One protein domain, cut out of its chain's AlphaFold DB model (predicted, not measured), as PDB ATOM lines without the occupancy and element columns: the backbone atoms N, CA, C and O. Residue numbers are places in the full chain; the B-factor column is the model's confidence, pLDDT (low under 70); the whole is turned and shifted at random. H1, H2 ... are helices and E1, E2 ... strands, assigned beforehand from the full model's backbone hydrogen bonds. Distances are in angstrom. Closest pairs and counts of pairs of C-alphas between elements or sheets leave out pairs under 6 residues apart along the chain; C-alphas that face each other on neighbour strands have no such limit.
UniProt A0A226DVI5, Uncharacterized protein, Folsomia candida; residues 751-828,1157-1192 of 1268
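What this domain is: This is residues 751 to 828 and 1157 to 1192 of the 1268 residues of an uncharacterized protein of Folsomia candida (UniProt A0A226DVI5). A small parallel sheet of three strands has H1 over one face and the short H2 over the other, while H3 packs on the end of H1 and H4 leads away from the sheet as an arm with a free tip, residues 1186 to 1192. A long looping stretch with no named element, residues 756 to 782, joins E1 to H1. The printed part has 114 residues with four named helices and three named strands, in the order E1, H1, E2, H2, E3, H3, H4; the sheet order is E2, E1, E3, and the class is mixed, helices and strands. The whole is only just compact, close to loose, with a radius of gyration of the C-alphas of 15.6 A, and it is elongated, spanning 52 by 33 by 25 A.

Where its parts are: The inner strand E1, residues 751 to 755, starts at C-alpha 751 (221.592, 170.262, 179.198). The edge strands are E2, residues 798 to 800, and E3, residues 812 to 819, 21.6 A long. H1 is residues 783 to 795, 18.3 A, and H2 is residues 802 to 807, 9.0 A. H3, residues 1161 to 1170, is 14.6 A long, and H4, residues 1173 to 1188, is 22.6 A long, ending at C-alpha 1188 (249.743, 156.065, 190.411).

How they stand to each other: E1 and E3 are parallel at 15 degrees, with N 752 and O 813 2.9 A apart, within hydrogen-bond range. E2 and E1 are parallel at 59 degrees, with N 751 and O 798 at 2.8 A. E1, H1, E2 form a strand-helix-strand unit, two parallel neighbour strands with a helix between; E2, H2, E3 form a split one, with E1 between its strands; both crossovers are right-handed. H1 is on the sheet at a height of 9.4 A, along the strands, at 13 degrees to E1 on the local plane. H2 is on the opposite face, also at 9.4 A, over E1. H1 touches H3 with residues 791 to 795 alone, at a steep tilt of 56 degrees, opposite ways; the closest C-alphas, of Ala 795 and Val 1161, are 5.9 A apart. H4 is close to H3 but not clearly touching, the closest C-alphas, of Leu 1168 and Tyr 1174, being 6.3 A apart. In H1, H2, H3 and H4 every O i to N i+4 pair is within hydrogen-bond range.

The domain as a whole: The farthest C-alphas, of Asn 809 and Met 1192, are 52.2 A apart. Residues 829 to 1156 are not printed; C-alphas 828 and 1157 are 9.8 A apart across this cut. The link E1 to H1 is long, 27 residues. Mean pLDDT of the printed part is 79.4; 30 residues are under 70, among them 760 to 772 and 777 to 783.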
ATOM      1  N   TRP A 751     220.266 170.276 179.815       91.19
ATOM      2  CA  TRP A 751     221.592 170.262 179.198       91.19
ATOM      3  C   TRP A 751     222.099 168.843 178.932       91.19
ATOM      4  O   TRP A 751     222.185 168.022 179.843       91.19
ATOM      5  N   THR A 752     222.503 168.574 177.690       89.31
ATOM      6  CA  THR A 752     223.215 167.341 177.309       89.31
ATOM      7  C   THR A 752     224.724 167.546 177.457       89.31
ATOM      8  O   THR A 752     225.252 168.559 176.997       89.31
ATOM      9  N   ILE A 753     225.435 166.579 178.049       88.81
ATOM     10  CA  ILE A 753     226.897 166.629 178.239       88.81
ATOM     11  C   ILE A 753     227.602 165.535 177.427       88.81
ATOM     12  O   ILE A 753     227.231 164.362 177.488       88.81
ATOM     13  N   THR A 754     228.678 165.897 176.723       86.31
ATOM     14  CA  THR A 754     229.598 164.943 176.078       86.31
ATOM     15  C   THR A 754     231.063 165.296 176.347       86.31
ATOM     16  O   THR A 754     231.484 166.440 176.172       86.31
ATOM     17  N   PHE A 755     231.870 164.304 176.735       82.19
ATOM     18  CA  PHE A 755     233.315 164.464 176.952       82.19
ATOM     19  C   PHE A 755     234.085 163.570 175.975       82.19
ATOM     20  O   PHE A 755     233.905 162.354 175.970       82.19
ATOM     21  N   HIS A 756     234.941 164.159 175.132       74.69
ATOM     22  CA  HIS A 756     235.806 163.430 174.186       74.69
ATOM     23  C   HIS A 756     235.066 162.399 173.300       74.69
ATOM     24  O   HIS A 756     235.608 161.348 172.964       74.69
ATOM     25  N   GLY A 757     233.810 162.681 172.936       70.25
ATOM     26  CA  GLY A 757     232.963 161.793 172.129       70.25
ATOM     27  C   GLY A 757     232.284 160.650 172.899       70.25
ATOM     28  O   GLY A 757     231.384 160.014 172.354       70.25
ATOM     29  N   LYS A 758     232.631 160.412 174.172       72.00
ATOM     30  CA  LYS A 758     231.876 159.495 175.035       72.00
ATOM     31  C   LYS A 758     230.583 160.174 175.506       72.00
ATOM     32  O   LYS A 758     230.611 161.282 176.047       72.00
ATOM     33  N   LYS A 759     229.450 159.495 175.300       70.88
ATOM     34  CA  LYS A 759     228.151 159.859 175.885       70.88
ATOM     35  C   LYS A 759     228.130 159.436 177.355       70.88
ATOM     36  O   LYS A 759     228.472 158.297 177.663       70.88
ATOM     37  N   LEU A 760     227.698 160.327 178.243       68.12
ATOM     38  CA  LEU A 760     227.483 160.010 179.654       68.12
ATOM     39  C   LEU A 760     226.081 159.420 179.846       68.12
ATOM     40  O   LEU A 760     225.101 160.146 179.961       68.12
ATOM     41  N   THR A 761     225.984 158.091 179.841       62.72
ATOM     42  CA  THR A 761     224.703 157.362 179.863       62.72
ATOM     43  C   THR A 761     224.073 157.213 181.251       62.72
ATOM     44  O   THR A 761     222.880 156.956 181.338       62.72
ATOM     45  N   ASN A 762     224.839 157.394 182.335       61.69
ATOM     46  CA  ASN A 762     224.414 157.098 183.713       61.69
ATOM     47  C   ASN A 762     224.348 158.349 184.619       61.69
ATOM     48  O   ASN A 762     224.732 158.307 185.789       61.69
ATOM     49  N   LEU A 763     223.860 159.479 184.097       60.72
ATOM     50  CA  LEU A 763     223.785 160.761 184.816       60.72
ATOM     51  C   LEU A 763     222.659 160.825 185.871       60.72
ATOM     52  O   LEU A 763     221.762 161.661 185.787       60.72
ATOM     53  N   LYS A 764     222.747 160.033 186.949       59.19
ATOM     54  CA  LYS A 764     221.948 160.226 188.188       59.19
ATOM     55  C   LYS A 764     222.439 161.447 188.997       59.19
ATOM     56  O   LYS A 764     222.708 161.359 190.192       59.19
ATOM     57  N   LEU A 765     222.639 162.578 188.321       58.66
ATOM     58  CA  LEU A 765     223.662 163.561 188.692       58.66
ATOM     59  C   LEU A 765     223.218 164.631 189.702       58.66
ATOM     60  O   LEU A 765     224.062 165.253 190.337       58.66
ATOM     61  N   ILE A 766     221.911 164.878 189.811       55.91
ATOM     62  CA  ILE A 766     221.367 166.096 190.440       55.91
ATOM     63  C   ILE A 766     221.004 165.870 191.915       55.91
ATOM     64  O   ILE A 766     221.218 166.751 192.745       55.91
ATOM     65  N   ASN A 767     220.532 164.666 192.255       60.50
ATOM     66  CA  ASN A 767     220.082 164.316 193.610       60.50
ATOM     67  C   ASN A 767     221.157 163.580 194.434       60.50
ATOM     68  O   ASN A 767     220.919 163.226 195.588       60.50
ATOM     69  N   ALA A 768     222.339 163.330 193.863       63.78
ATOM     70  CA  ALA A 768     223.458 162.736 194.586       63.78
ATOM     71  C   ALA A 768     224.097 163.766 195.535       63.78
ATOM     72  O   ALA A 768     224.402 164.894 195.138       63.78
ATOM     73  N   ALA A 769     224.340 163.380 196.790       68.44
ATOM     74  CA  ALA A 769     224.992 164.242 197.771       68.44
ATOM     75  C   ALA A 769     226.461 164.495 197.380       68.44
ATOM     76  O   ALA A 769     227.340 163.673 197.639       68.44
ATOM     77  N   ILE A 770     226.727 165.639 196.737       63.12
ATOM     78  CA  ILE A 770     228.073 166.020 196.288       63.12
ATOM     79  C   ILE A 770     229.014 166.110 197.496       63.12
ATOM     80  O   ILE A 770     228.871 166.989 198.348       63.12
ATOM     81  N   SER A 771     230.022 165.236 197.527       62.28
ATOM     82  CA  SER A 771     231.165 165.364 198.431       62.28
ATOM     83  C   SER A 771     231.873 166.693 198.154       62.28
ATOM     84  O   SER A 771     232.495 166.867 197.107       62.28
ATOM     85  N   LEU A 772     231.763 167.638 199.094       58.28
ATOM     86  CA  LEU A 772     232.149 169.054 198.956       58.28
ATOM     87  C   LEU A 772     233.644 169.319 198.676       58.28
ATOM     88  O   LEU A 772     234.050 170.477 198.581       58.28
ATOM     89  N   TYR A 773     234.474 168.282 198.560       70.50
ATOM     90  CA  TYR A 773     235.901 168.408 198.289       70.50
ATOM     91  C   TYR A 773     236.316 167.483 197.128       70.50
ATOM     92  O   TYR A 773     236.627 166.311 197.367       70.50
ATOM     93  N   PRO A 774     236.372 167.982 195.872       66.06
ATOM     94  CA  PRO A 774     236.704 167.155 194.704       66.06
ATOM     95  C   PRO A 774     238.112 166.544 194.789       66.06
ATOM     96  O   PRO A 774     238.397 165.541 194.144       66.06
ATOM     97  N   PHE A 775     238.983 167.100 195.636       73.44
ATOM     98  CA  PHE A 775     240.344 166.620 195.850       73.44
ATOM     99  C   PHE A 775     240.474 165.510 196.916       73.44
ATOM    100  O   PHE A 775     241.556 164.950 197.052       73.44
ATOM    101  N   ASN A 776     239.429 165.158 197.683       71.12
ATOM    102  CA  ASN A 776     239.559 164.158 198.767       71.12
ATOM    103  C   ASN A 776     239.208 162.717 198.345       71.12
ATOM    104  O   ASN A 776     239.301 161.792 199.148       71.12
ATOM    105  N   GLN A 777     238.767 162.505 197.105       64.94
ATOM    106  CA  GLN A 777     238.385 161.176 196.631       64.94
ATOM    107  C   GLN A 777     239.612 160.390 196.140       64.94
ATOM    108  O   GLN A 777     240.463 160.939 195.437       64.94
ATOM    109  N   ARG A 778     239.673 159.099 196.500       67.50
ATOM    110  CA  ARG A 778     240.605 158.093 195.944       67.50
ATOM    111  C   ARG A 778     240.050 157.380 194.697       67.50
ATOM    112  O   ARG A 778     240.685 156.463 194.193       67.50
ATOM    113  N   GLY A 779     238.850 157.749 194.246       64.88
ATOM    114  CA  GLY A 779     238.277 157.235 193.002       64.88
ATOM    115  C   GLY A 779     238.967 157.820 191.760       64.88
ATOM    116  O   GLY A 779     239.699 158.809 191.876       64.88
ATOM    117  N   PRO A 780     238.727 157.236 190.572       58.28
ATOM    118  CA  PRO A 780     239.254 157.750 189.309       58.28
ATOM    119  C   PRO A 780     238.822 159.210 189.042       58.28
ATOM    120  O   PRO A 780     237.775 159.650 189.526       58.28
ATOM    121  N   PRO A 781     239.625 159.992 188.291       56.09
ATOM    122  CA  PRO A 781     239.539 161.455 188.271       56.09
ATOM    123  C   PRO A 781     238.389 162.009 187.404       56.09
ATOM    124  O   PRO A 781     238.613 162.599 186.348       56.09
ATOM    125  N   TYR A 782     237.147 161.906 187.886       60.44
ATOM    126  CA  TYR A 782     235.937 162.485 187.269       60.44
ATOM    127  C   TYR A 782     235.809 164.011 187.464       60.44
ATOM    128  O   TYR A 782     234.776 164.554 187.862       60.44
ATOM    129  N   THR A 783     236.889 164.742 187.189       68.06
ATOM    130  CA  THR A 783     236.999 166.180 187.468       68.06
ATOM    131  C   THR A 783     236.085 167.036 186.591       68.06
ATOM    132  O   THR A 783     235.472 167.975 187.095       68.06
ATOM    133  N   GLY A 784     235.929 166.691 185.308       77.50
ATOM    134  CA  GLY A 784     235.015 167.379 184.387       77.50
ATOM    135  C   GLY A 784     233.541 167.239 184.781       77.50
ATOM    136  O   GLY A 784     232.785 168.205 184.693       77.50
ATOM    137  N   GLU A 785     233.144 166.068 185.283       79.50
ATOM    138  CA  GLU A 785     231.776 165.792 185.743       79.50
ATOM    139  C   GLU A 785     231.461 166.506 187.060       79.50
ATOM    140  O   GLU A 785     230.398 167.110 187.185       79.50
ATOM    141  N   HIS A 786     232.397 166.531 188.014       81.19
ATOM    142  CA  HIS A 786     232.244 167.337 189.229       81.19
ATOM    143  C   HIS A 786     232.201 168.843 188.933       81.19
ATOM    144  O   HIS A 786     231.434 169.569 189.566       81.19
ATOM    145  N   LEU A 787     232.963 169.327 187.945       86.50
ATOM    146  CA  LEU A 787     232.887 170.727 187.518       86.50
ATOM    147  C   LEU A 787     231.519 171.038 186.882       86.50
ATOM    148  O   LEU A 787     230.918 172.060 187.208       86.50
ATOM    149  N   ALA A 788     230.980 170.121 186.069       87.31
ATOM    150  CA  ALA A 788     229.629 170.226 185.514       87.31
ATOM    151  C   ALA A 788     228.540 170.211 186.593       87.31
ATOM    152  O   ALA A 788     227.654 171.059 186.564       87.31
ATOM    153  N   GLN A 789     228.632 169.322 187.587       85.12
ATOM    154  CA  GLN A 789     227.730 169.297 188.746       85.12
ATOM    155  C   GLN A 789     227.695 170.648 189.468       85.12
ATOM    156  O   GLN A 789     226.617 171.169 189.752       85.12
ATOM    157  N   VAL A 790     228.866 171.236 189.742       87.50
ATOM    158  CA  VAL A 790     228.976 172.537 190.416       87.50
ATOM    159  C   VAL A 790     228.382 173.659 189.560       87.50
ATOM    160  O   VAL A 790     227.592 174.450 190.075       87.50
ATOM    161  N   VAL A 791     228.698 173.716 188.262       92.06
ATOM    162  CA  VAL A 791     228.167 174.746 187.352       92.06
ATOM    163  C   VAL A 791     226.657 174.616 187.162       92.06
ATOM    164  O   VAL A 791     225.944 175.611 187.279       92.06
ATOM    165  N   PHE A 792     226.148 173.413 186.902       91.56
ATOM    166  CA  PHE A 792     224.736 173.198 186.582       91.56
ATOM    167  C   PHE A 792     223.857 173.430 187.816       91.56
ATOM    168  O   PHE A 792     222.847 174.127 187.729       91.56
ATOM    169  N   ARG A 793     224.301 172.972 188.998       88.94
ATOM    170  CA  ARG A 793     223.644 173.284 190.277       88.94
ATOM    171  C   ARG A 793     223.658 174.786 190.579       88.94
ATOM    172  O   ARG A 793     222.672 175.300 191.091       88.94
ATOM    173  N   ARG A 794     224.735 175.505 190.234       90.62
ATOM    174  CA  ARG A 794     224.813 176.972 190.369       90.62
ATOM    175  C   ARG A 794     223.931 177.717 189.356       90.62
ATOM    176  O   ARG A 794     223.497 178.834 189.627       90.62
ATOM    177  N   ALA A 795     223.684 177.127 188.189       91.00
ATOM    178  CA  ALA A 795     222.815 177.676 187.147       91.00
ATOM    179  C   ALA A 795     221.334 177.299 187.315       91.00
ATOM    180  O   ALA A 795     220.505 177.845 186.595       91.00
ATOM    181  N   ASN A 796     221.011 176.409 188.260       93.12
ATOM    182  CA  ASN A 796     219.683 175.819 188.437       93.12
ATOM    183  C   ASN A 796     219.160 175.131 187.154       93.12
ATOM    184  O   ASN A 796     218.015 175.329 186.751       93.12
ATOM    185  N   VAL A 797     220.026 174.348 186.495       90.12
ATOM    186  CA  VAL A 797     219.708 173.597 185.265       90.12
ATOM    187  C   VAL A 797     219.956 172.096 185.418       90.12
ATOM    188  O   VAL A 797     220.812 171.653 186.187       90.12
ATOM    189  N   THR A 798     219.217 171.311 184.642       88.31
ATOM    190  CA  THR A 798     219.150 169.849 184.731       88.31
ATOM    191  C   THR A 798     220.018 169.200 183.652       88.31
ATOM    192  O   THR A 798     219.777 169.392 182.462       88.31
ATOM    193  N   ALA A 799     221.003 168.385 184.039       85.81
ATOM    194  CA  ALA A 799     221.675 167.483 183.100       85.81
ATOM    195  C   ALA A 799     220.742 166.316 182.720       85.81
ATOM    196  O   ALA A 799     220.201 165.671 183.617       85.81
ATOM    197  N   ILE A 800     220.589 166.029 181.424       86.25
ATOM    198  CA  ILE A 800     219.793 164.900 180.898       86.25
ATOM    199  C   ILE A 800     220.575 164.103 179.846       86.25
ATOM    200  O   ILE A 800     221.635 164.540 179.383       86.25
ATOM    201  N   SER A 801     220.070 162.929 179.464       82.44
ATOM    202  CA  SER A 801     220.619 162.176 178.338       82.44
ATOM    203  C   SER A 801     220.303 162.865 177.011       82.44
ATOM    204  O   SER A 801     219.311 163.576 176.850       82.44
ATOM    205  N   ILE A 802     221.136 162.579 176.011       80.00
ATOM    206  CA  ILE A 802     220.925 163.022 174.628       80.00
ATOM    207  C   ILE A 802     219.633 162.456 174.018       80.00
ATOM    208  O   ILE A 802     219.075 163.078 173.124       80.00
ATOM    209  N   PHE A 803     219.172 161.290 174.483       79.44
ATOM    210  CA  PHE A 803     217.929 160.672 174.012       79.44
ATOM    211  C   PHE A 803     216.714 161.381 174.620       79.44
ATOM    212  O   PHE A 803     215.928 161.942 173.866       79.44
ATOM    213  N   ASP A 804     216.668 161.527 175.952       78.50
ATOM    214  CA  ASP A 804     215.642 162.310 176.658       78.50
ATOM    215  C   ASP A 804     215.479 163.719 176.055       78.50
ATOM    216  O   ASP A 804     214.367 164.214 175.903       78.50
ATOM    217  N   CYS A 805     216.584 164.369 175.669       78.00
ATOM    218  CA  CYS A 805     216.558 165.683 175.022       78.00
ATOM    219  C   CYS A 805     215.838 165.689 173.658       78.00
ATOM    220  O   CYS A 805     215.155 166.662 173.333       78.00
ATOM    221  N   ILE A 806     215.993 164.628 172.860       77.19
ATOM    222  CA  ILE A 806     215.307 164.473 171.570       77.19
ATOM    223  C   ILE A 806     213.815 164.215 171.820       77.19
ATOM    224  O   ILE A 806     212.972 164.918 171.267       77.19
ATOM    225  N   ASP A 807     213.492 163.274 172.709       73.81
ATOM    226  CA  ASP A 807     212.111 162.855 172.978       73.81
ATOM    227  C   ASP A 807     211.264 163.980 173.609       73.81
ATOM    228  O   ASP A 807     210.080 164.133 173.298       73.81
ATOM    229  N   LEU A 808     211.874 164.827 174.449       66.06
ATOM    230  CA  LEU A 808     211.208 165.970 175.085       66.06
ATOM    231  C   LEU A 808     210.860 167.119 174.119       66.06
ATOM    232  O   LEU A 808     210.095 167.998 174.512       66.06
ATOM    233  N   ASN A 809     211.415 167.155 172.896       58.88
ATOM    234  CA  ASN A 809     211.263 168.263 171.930       58.88
ATOM    235  C   ASN A 809     211.543 169.666 172.528       58.88
ATOM    236  O   ASN A 809     210.992 170.675 172.087       58.88
ATOM    237  N   ALA A 810     212.380 169.730 173.568       56.97
ATOM    238  CA  ALA A 810     212.547 170.907 174.413       56.97
ATOM    239  C   ALA A 810     213.805 171.719 174.064       56.97
ATOM    240  O   ALA A 810     214.738 171.246 173.410       56.97
ATOM    241  N   ALA A 811     213.873 172.948 174.582       68.50
ATOM    242  CA  ALA A 811     215.058 173.797 174.505       68.50
ATOM    243  C   ALA A 811     216.211 173.256 175.384       68.50
ATOM    244  O   ALA A 811     216.473 173.765 176.476       68.50
ATOM    245  N   CYS A 812     216.905 172.209 174.922       83.31
ATOM    246  CA  CYS A 812     218.147 171.748 175.544       83.31
ATOM    247  C   CYS A 812     219.356 172.559 175.062       83.31
ATOM    248  O   CYS A 812     219.563 172.713 173.853       83.31
ATOM    249  N   GLY A 813     220.226 172.930 175.997       88.81
ATOM    250  CA  GLY A 813     221.611 173.293 175.721       88.81
ATOM    251  C   GLY A 813     222.475 172.044 175.523       88.81
ATOM    252  O   GLY A 813     222.163 170.953 176.008       88.81
ATOM    253  N   TRP A 814     223.574 172.187 174.792       88.81
ATOM    254  CA  TRP A 814     224.509 171.104 174.492       88.81
ATOM    255  C   TRP A 814     225.917 171.543 174.884       88.81
ATOM    256  O   TRP A 814     226.422 172.532 174.359       88.81
ATOM    257  N   MET A 815     226.557 170.806 175.792       92.50
ATOM    258  CA  MET A 815     227.936 171.048 176.217       92.50
ATOM    259  C   MET A 815     228.848 169.910 175.751       92.50
ATOM    260  O   MET A 815     228.637 168.740 176.091       92.50
ATOM    261  N   ARG A 816     229.898 170.254 175.001       91.19
ATOM    262  CA  ARG A 816     230.898 169.315 174.483       91.19
ATOM    263  C   ARG A 816     232.299 169.733 174.917       91.19
ATOM    264  O   ARG A 816     232.786 170.770 174.478       91.19
ATOM    265  N   LEU A 817     232.986 168.905 175.708       89.81
ATOM    266  CA  LEU A 817     234.442 169.018 175.841       89.81
ATOM    267  C   LEU A 817     235.102 168.347 174.637       89.81
ATOM    268  O   LEU A 817     234.951 167.137 174.428       89.81
ATOM    269  N   GLY A 818     235.871 169.112 173.868       88.31
ATOM    270  CA  GLY A 818     236.638 168.564 172.758       88.31
ATOM    271  C   GLY A 818     237.594 169.559 172.118       88.31
ATOM    272  O   GLY A 818     237.690 170.716 172.523       88.31
ATOM    273  N   LYS A 819     238.304 169.092 171.086       89.50
ATOM    274  CA  LYS A 819     239.016 169.979 170.162       89.50
ATOM    275  C   LYS A 819     237.980 170.831 169.410       89.50
ATOM    276  O   LYS A 819     236.978 170.275 168.937       89.50
ATOM    277  N   ILE A 820     238.225 172.138 169.304       85.50
ATOM    278  CA  ILE A 820     237.464 173.033 168.425       85.50
ATOM    279  C   ILE A 820     237.705 172.599 166.975       85.50
ATOM    280  O   ILE A 820     238.839 172.344 166.566       85.50
ATOM    281  N   SER A 821     236.625 172.512 166.210       81.06
ATOM    282  CA  SER A 821     236.602 172.332 164.763       81.06
ATOM    283  C   SER A 821     235.966 173.554 164.095       81.06
ATOM    284  O   SER A 821     235.296 174.353 164.750       81.06
ATOM    285  N   LEU A 822     236.100 173.670 162.773       72.12
ATOM    286  CA  LEU A 822     235.420 174.713 161.991       72.12
ATOM    287  C   LEU A 822     233.884 174.682 162.146       72.12
ATOM    288  O   LEU A 822     233.238 175.709 161.964       72.12
ATOM    289  N   MET A 823     233.303 173.537 162.529       67.88
ATOM    290  CA  MET A 823     231.858 173.386 162.754       67.88
ATOM    291  C   MET A 823     231.387 173.960 164.100       67.88
ATOM    292  O   MET A 823     230.199 174.215 164.270       67.88
ATOM    293  N   ASP A 824     232.292 174.189 165.059       78.62
ATOM    294  CA  ASP A 824     231.951 174.741 166.377       78.62
ATOM    295  C   ASP A 824     231.887 176.284 166.382       78.62
ATOM    296  O   ASP A 824     231.541 176.877 167.400       78.62
ATOM    297  N   GLY A 825     232.204 176.950 165.263       67.62
ATOM    298  CA  GLY A 825     232.458 178.399 165.191       67.62
ATOM    299  C   GLY A 825     231.303 179.344 165.566       67.62
ATOM    300  O   GLY A 825     231.539 180.544 165.686       67.62
ATOM    301  N   PHE A 826     230.084 178.828 165.765       69.94
ATOM    302  CA  PHE A 826     228.899 179.593 166.190       69.94
ATOM    303  C   PHE A 826     228.496 179.356 167.658       69.94
ATOM    304  O   PHE A 826     227.704 180.116 168.223       69.94
ATOM    305  N   ALA A 827     229.018 178.306 168.291       81.44
ATOM    306  CA  ALA A 827     228.781 178.000 169.698       81.44
ATOM    307  C   ALA A 827     229.656 178.902 170.584       81.44
ATOM    308  O   ALA A 827     230.827 179.118 170.253       81.44
ATOM    309  N   LYS A 828     229.152 179.413 171.724       88.62
ATOM    310  CA  LYS A 828     230.062 180.035 172.705       88.62
ATOM    311  C   LYS A 828     231.043 178.950 173.147       88.62
ATOM    312  O   LYS A 828     230.634 177.861 173.544       88.62
ATOM    313  N   GLY A1157     221.519 179.985 174.701       81.94
ATOM    314  CA  GLY A1157     220.533 181.030 174.991       81.94
ATOM    315  C   GLY A1157     221.036 182.049 176.020       81.94
ATOM    316  O   GLY A1157     222.209 182.414 176.036       81.94
ATOM    317  N   SER A1158     220.154 182.460 176.930       81.00
ATOM    318  CA  SER A1158     220.457 183.347 178.065       81.00
ATOM    319  C   SER A1158     221.075 182.623 179.284       81.00
ATOM    320  O   SER A1158     221.025 183.120 180.409       81.00
ATOM    321  N   SER A1159     221.650 181.424 179.108       88.19
ATOM    322  CA  SER A1159     222.140 180.607 180.227       88.19
ATOM    323  C   SER A1159     223.378 181.182 180.928       88.19
ATOM    324  O   SER A1159     224.359 181.600 180.309       88.19
ATOM    325  N   LYS A1160     223.393 181.076 182.263       93.69
ATOM    326  CA  LYS A1160     224.578 181.353 183.096       93.69
ATOM    327  C   LYS A1160     225.651 180.246 183.013       93.69
ATOM    328  O   LYS A1160     226.759 180.452 183.501       93.69
ATOM    329  N   VAL A1161     225.365 179.092 182.391       94.25
ATOM    330  CA  VAL A1161     226.284 177.931 182.329       94.25
ATOM    331  C   VAL A1161     227.648 178.254 181.688       94.25
ATOM    332  O   VAL A1161     228.650 177.978 182.348       94.25
ATOM    333  N   PRO A1162     227.749 178.857 180.480       94.19
ATOM    334  CA  PRO A1162     229.052 179.170 179.883       94.19
ATOM    335  C   PRO A1162     229.852 180.158 180.743       94.19
ATOM    336  O   PRO A1162     231.023 179.920 181.026       94.19
ATOM    337  N   HIS A1163     229.186 181.202 181.244       92.56
ATOM    338  CA  HIS A1163     229.771 182.258 182.078       92.56
ATOM    339  C   HIS A1163     230.336 181.742 183.412       92.56
ATOM    340  O   HIS A1163     231.360 182.222 183.895       92.56
ATOM    341  N   TYR A1164     229.711 180.728 184.018       95.19
ATOM    342  CA  TYR A1164     230.268 180.085 185.209       95.19
ATOM    343  C   TYR A1164     231.496 179.219 184.901       95.19
ATOM    344  O   TYR A1164     232.399 179.158 185.732       95.19
ATOM    345  N   TYR A1165     231.568 178.578 183.731       94.38
ATOM    346  CA  TYR A1165     232.783 177.877 183.306       94.38
ATOM    347  C   TYR A1165     233.932 178.838 183.000       94.38
ATOM    348  O   TYR A1165     235.051 178.597 183.442       94.38
ATOM    349  N   GLU A1166     233.633 179.936 182.310       93.69
ATOM    350  CA  GLU A1166     234.537 181.055 182.025       93.69
ATOM    351  C   GLU A1166     235.193 181.557 183.324       93.69
ATOM    352  O   GLU A1166     236.401 181.392 183.505       93.69
ATOM    353  N   GLY A1167     234.394 181.958 184.319       93.75
ATOM    354  CA  GLY A1167     234.907 182.384 185.627       93.75
ATOM    355  C   GLY A1167     235.672 181.306 186.421       93.75
ATOM    356  O   GLY A1167     236.566 181.637 187.200       93.75
ATOM    357  N   LEU A1168     235.382 180.009 186.234       91.44
ATOM    358  CA  LEU A1168     236.147 178.906 186.853       91.44
ATOM    359  C   LEU A1168     237.530 178.699 186.208       91.44
ATOM    360  O   LEU A1168     238.445 178.171 186.852       91.44
ATOM    361  N   ILE A1169     237.690 179.093 184.947       91.12
ATOM    362  CA  ILE A1169     238.951 179.006 184.204       91.12
ATOM    363  C   ILE A1169     239.796 180.254 184.480       91.12
ATOM    364  O   ILE A1169     240.965 180.117 184.842       91.12
ATOM    365  N   GLU A1170     239.191 181.444 184.440       90.69
ATOM    366  CA  GLU A1170     239.837 182.717 184.794       90.69
ATOM    367  C   GLU A1170     240.335 182.748 186.245       90.69
ATOM    368  O   GLU A1170     241.459 183.174 186.509       90.69
ATOM    369  N   ALA A1171     239.558 182.210 187.193       92.69
ATOM    370  CA  ALA A1171     239.978 182.057 188.589       92.69
ATOM    371  C   ALA A1171     241.099 181.010 188.796       92.69
ATOM    372  O   ALA A1171     241.483 180.728 189.933       92.69
ATOM    373  N   GLY A1172     241.599 180.376 187.727       91.12
ATOM    374  CA  GLY A1172     242.655 179.364 187.775       91.12
ATOM    375  C   GLY A1172     242.241 178.039 188.424       91.12
ATOM    376  O   GLY A1172     243.088 177.164 188.621       91.12
ATOM    377  N   ILE A1173     240.955 177.851 188.747       89.38
ATOM    378  CA  ILE A1173     240.454 176.644 189.421       89.38
ATOM    379  C   ILE A1173     240.617 175.433 188.498       89.38
ATOM    380  O   ILE A1173     241.113 174.399 188.948       89.38
ATOM    381  N   TYR A1174     240.314 175.576 187.201       88.38
ATOM    382  CA  TYR A1174     240.592 174.524 186.216       88.38
ATOM    383  C   TYR A1174     242.090 174.173 186.147       88.38
ATOM    384  O   TYR A1174     242.444 173.001 186.226       88.38
ATOM    385  N   ALA A1175     242.987 175.164 186.104       87.50
ATOM    386  CA  ALA A1175     244.435 174.923 186.062       87.50
ATOM    387  C   ALA A1175     244.974 174.251 187.344       87.50
ATOM    388  O   ALA A1175     245.897 173.436 187.285       87.50
ATOM    389  N   LYS A1176     244.386 174.537 188.517       89.19
ATOM    390  CA  LYS A1176     244.731 173.844 189.769       89.19
ATOM    391  C   LYS A1176     244.192 172.406 189.813       89.19
ATOM    392  O   LYS A1176     244.833 171.554 190.430       89.19
ATOM    393  N   ILE A1177     243.055 172.138 189.167       86.31
ATOM    394  CA  ILE A1177     242.516 170.788 188.954       86.31
ATOM    395  C   ILE A1177     243.425 169.997 187.998       86.31
ATOM    396  O   ILE A1177     243.836 168.894 188.341       86.31
ATOM    397  N   ASP A1178     243.808 170.581 186.861       85.69
ATOM    398  CA  ASP A1178     244.725 170.005 185.861       85.69
ATOM    399  C   ASP A1178     246.056 169.564 186.511       85.69
ATOM    400  O   ASP A1178     246.424 168.389 186.496       85.69
ATOM    401  N   ALA A1179     246.700 170.471 187.253       88.06
ATOM    402  CA  ALA A1179     247.941 170.191 187.979       88.06
ATOM    403  C   ALA A1179     247.819 169.134 189.102       88.06
ATOM    404  O   ALA A1179     248.828 168.545 189.495       88.06
ATOM    405  N   GLU A1180     246.618 168.899 189.640       87.88
ATOM    406  CA  GLU A1180     246.334 167.844 190.623       87.88
ATOM    407  C   GLU A1180     246.119 166.479 189.946       87.88
ATOM    408  O   GLU A1180     246.600 165.467 190.457       87.88
ATOM    409  N   ILE A1181     245.456 166.444 188.782       84.88
ATOM    410  CA  ILE A1181     245.335 165.234 187.950       84.88
ATOM    411  C   ILE A1181     246.731 164.772 187.525       84.88
ATOM    412  O   ILE A1181     247.074 163.608 187.729       84.88
ATOM    413  N   GLU A1182     247.563 165.695 187.030       88.62
ATOM    414  CA  GLU A1182     248.953 165.399 186.676       88.62
ATOM    415  C   GLU A1182     249.734 164.806 187.860       88.62
ATOM    416  O   GLU A1182     250.476 163.840 187.697       88.62
ATOM    417  N   ALA A1183     249.574 165.369 189.064       88.06
ATOM    418  CA  ALA A1183     250.268 164.889 190.260       88.06
ATOM    419  C   ALA A1183     249.832 163.469 190.661       88.06
ATOM    420  O   ALA A1183     250.676 162.665 191.055       88.06
ATOM    421  N   ARG A1184     248.540 163.140 190.522       86.81
ATOM    422  CA  ARG A1184     248.011 161.789 190.774       86.81
ATOM    423  C   ARG A1184     248.541 160.786 189.762       86.81
ATOM    424  O   ARG A1184     249.112 159.787 190.165       86.81
ATOM    425  N   GLN A1185     248.494 161.111 188.472       86.56
ATOM    426  CA  GLN A1185     248.991 160.223 187.417       86.56
ATOM    427  C   GLN A1185     250.505 159.945 187.530       86.56
ATOM    428  O   GLN A1185     250.949 158.851 187.183       86.56
ATOM    429  N   VAL A1186     251.299 160.881 188.073       88.31
ATOM    430  CA  VAL A1186     252.710 160.631 188.439       88.31
ATOM    431  C   VAL A1186     252.840 159.672 189.636       88.31
ATOM    432  O   VAL A1186     253.752 158.847 189.644       88.31
ATOM    433  N   LEU A1187     251.957 159.762 190.636       87.31
ATOM    434  CA  LEU A1187     251.963 158.891 191.822       87.31
ATOM    435  C   LEU A1187     251.460 157.474 191.520       87.31
ATOM    436  O   LEU A1187     252.103 156.514 191.937       87.31
ATOM    437  N   ASP A1188     250.361 157.345 190.774       85.50
ATOM    438  CA  ASP A1188     249.743 156.065 190.411       85.50
ATOM    439  C   ASP A1188     250.718 155.218 189.575       85.50
ATOM    440  O   ASP A1188     250.975 154.054 189.882       85.50
ATOM    441  N   ARG A1189     251.375 155.846 188.588       82.94
ATOM    442  CA  ARG A1189     252.459 155.238 187.796       82.94
ATOM    443  C   ARG A1189     253.748 155.014 188.599       82.94
ATOM    444  O   ARG A1189     254.609 154.243 188.188       82.94
ATOM    445  N   GLY A1190     253.894 155.670 189.750       74.38
ATOM    446  CA  GLY A1190     255.028 155.523 190.663       74.38
ATOM    447  C   GLY A1190     255.074 154.196 191.428       74.38
ATOM    448  O   GLY A1190     256.063 153.967 192.121       74.38
ATOM    449  N   GLY A1191     254.032 153.352 191.323       61.50
ATOM    450  CA  GLY A1191     254.047 151.923 191.669       61.50
ATOM    451  C   GLY A1191     254.766 151.582 192.978       61.50
ATOM    452  O   GLY A1191     255.748 150.849 192.942       61.50
ATOM    453  N   MET A1192     254.321 152.174 194.099       36.59
ATOM    454  CA  MET A1192     255.090 152.295 195.352       36.59
ATOM    455  C   MET A1192     255.992 151.088 195.690       36.59
ATOM    456  O   MET A1192     255.508 150.074 196.197       36.59
TER     457      MET A1192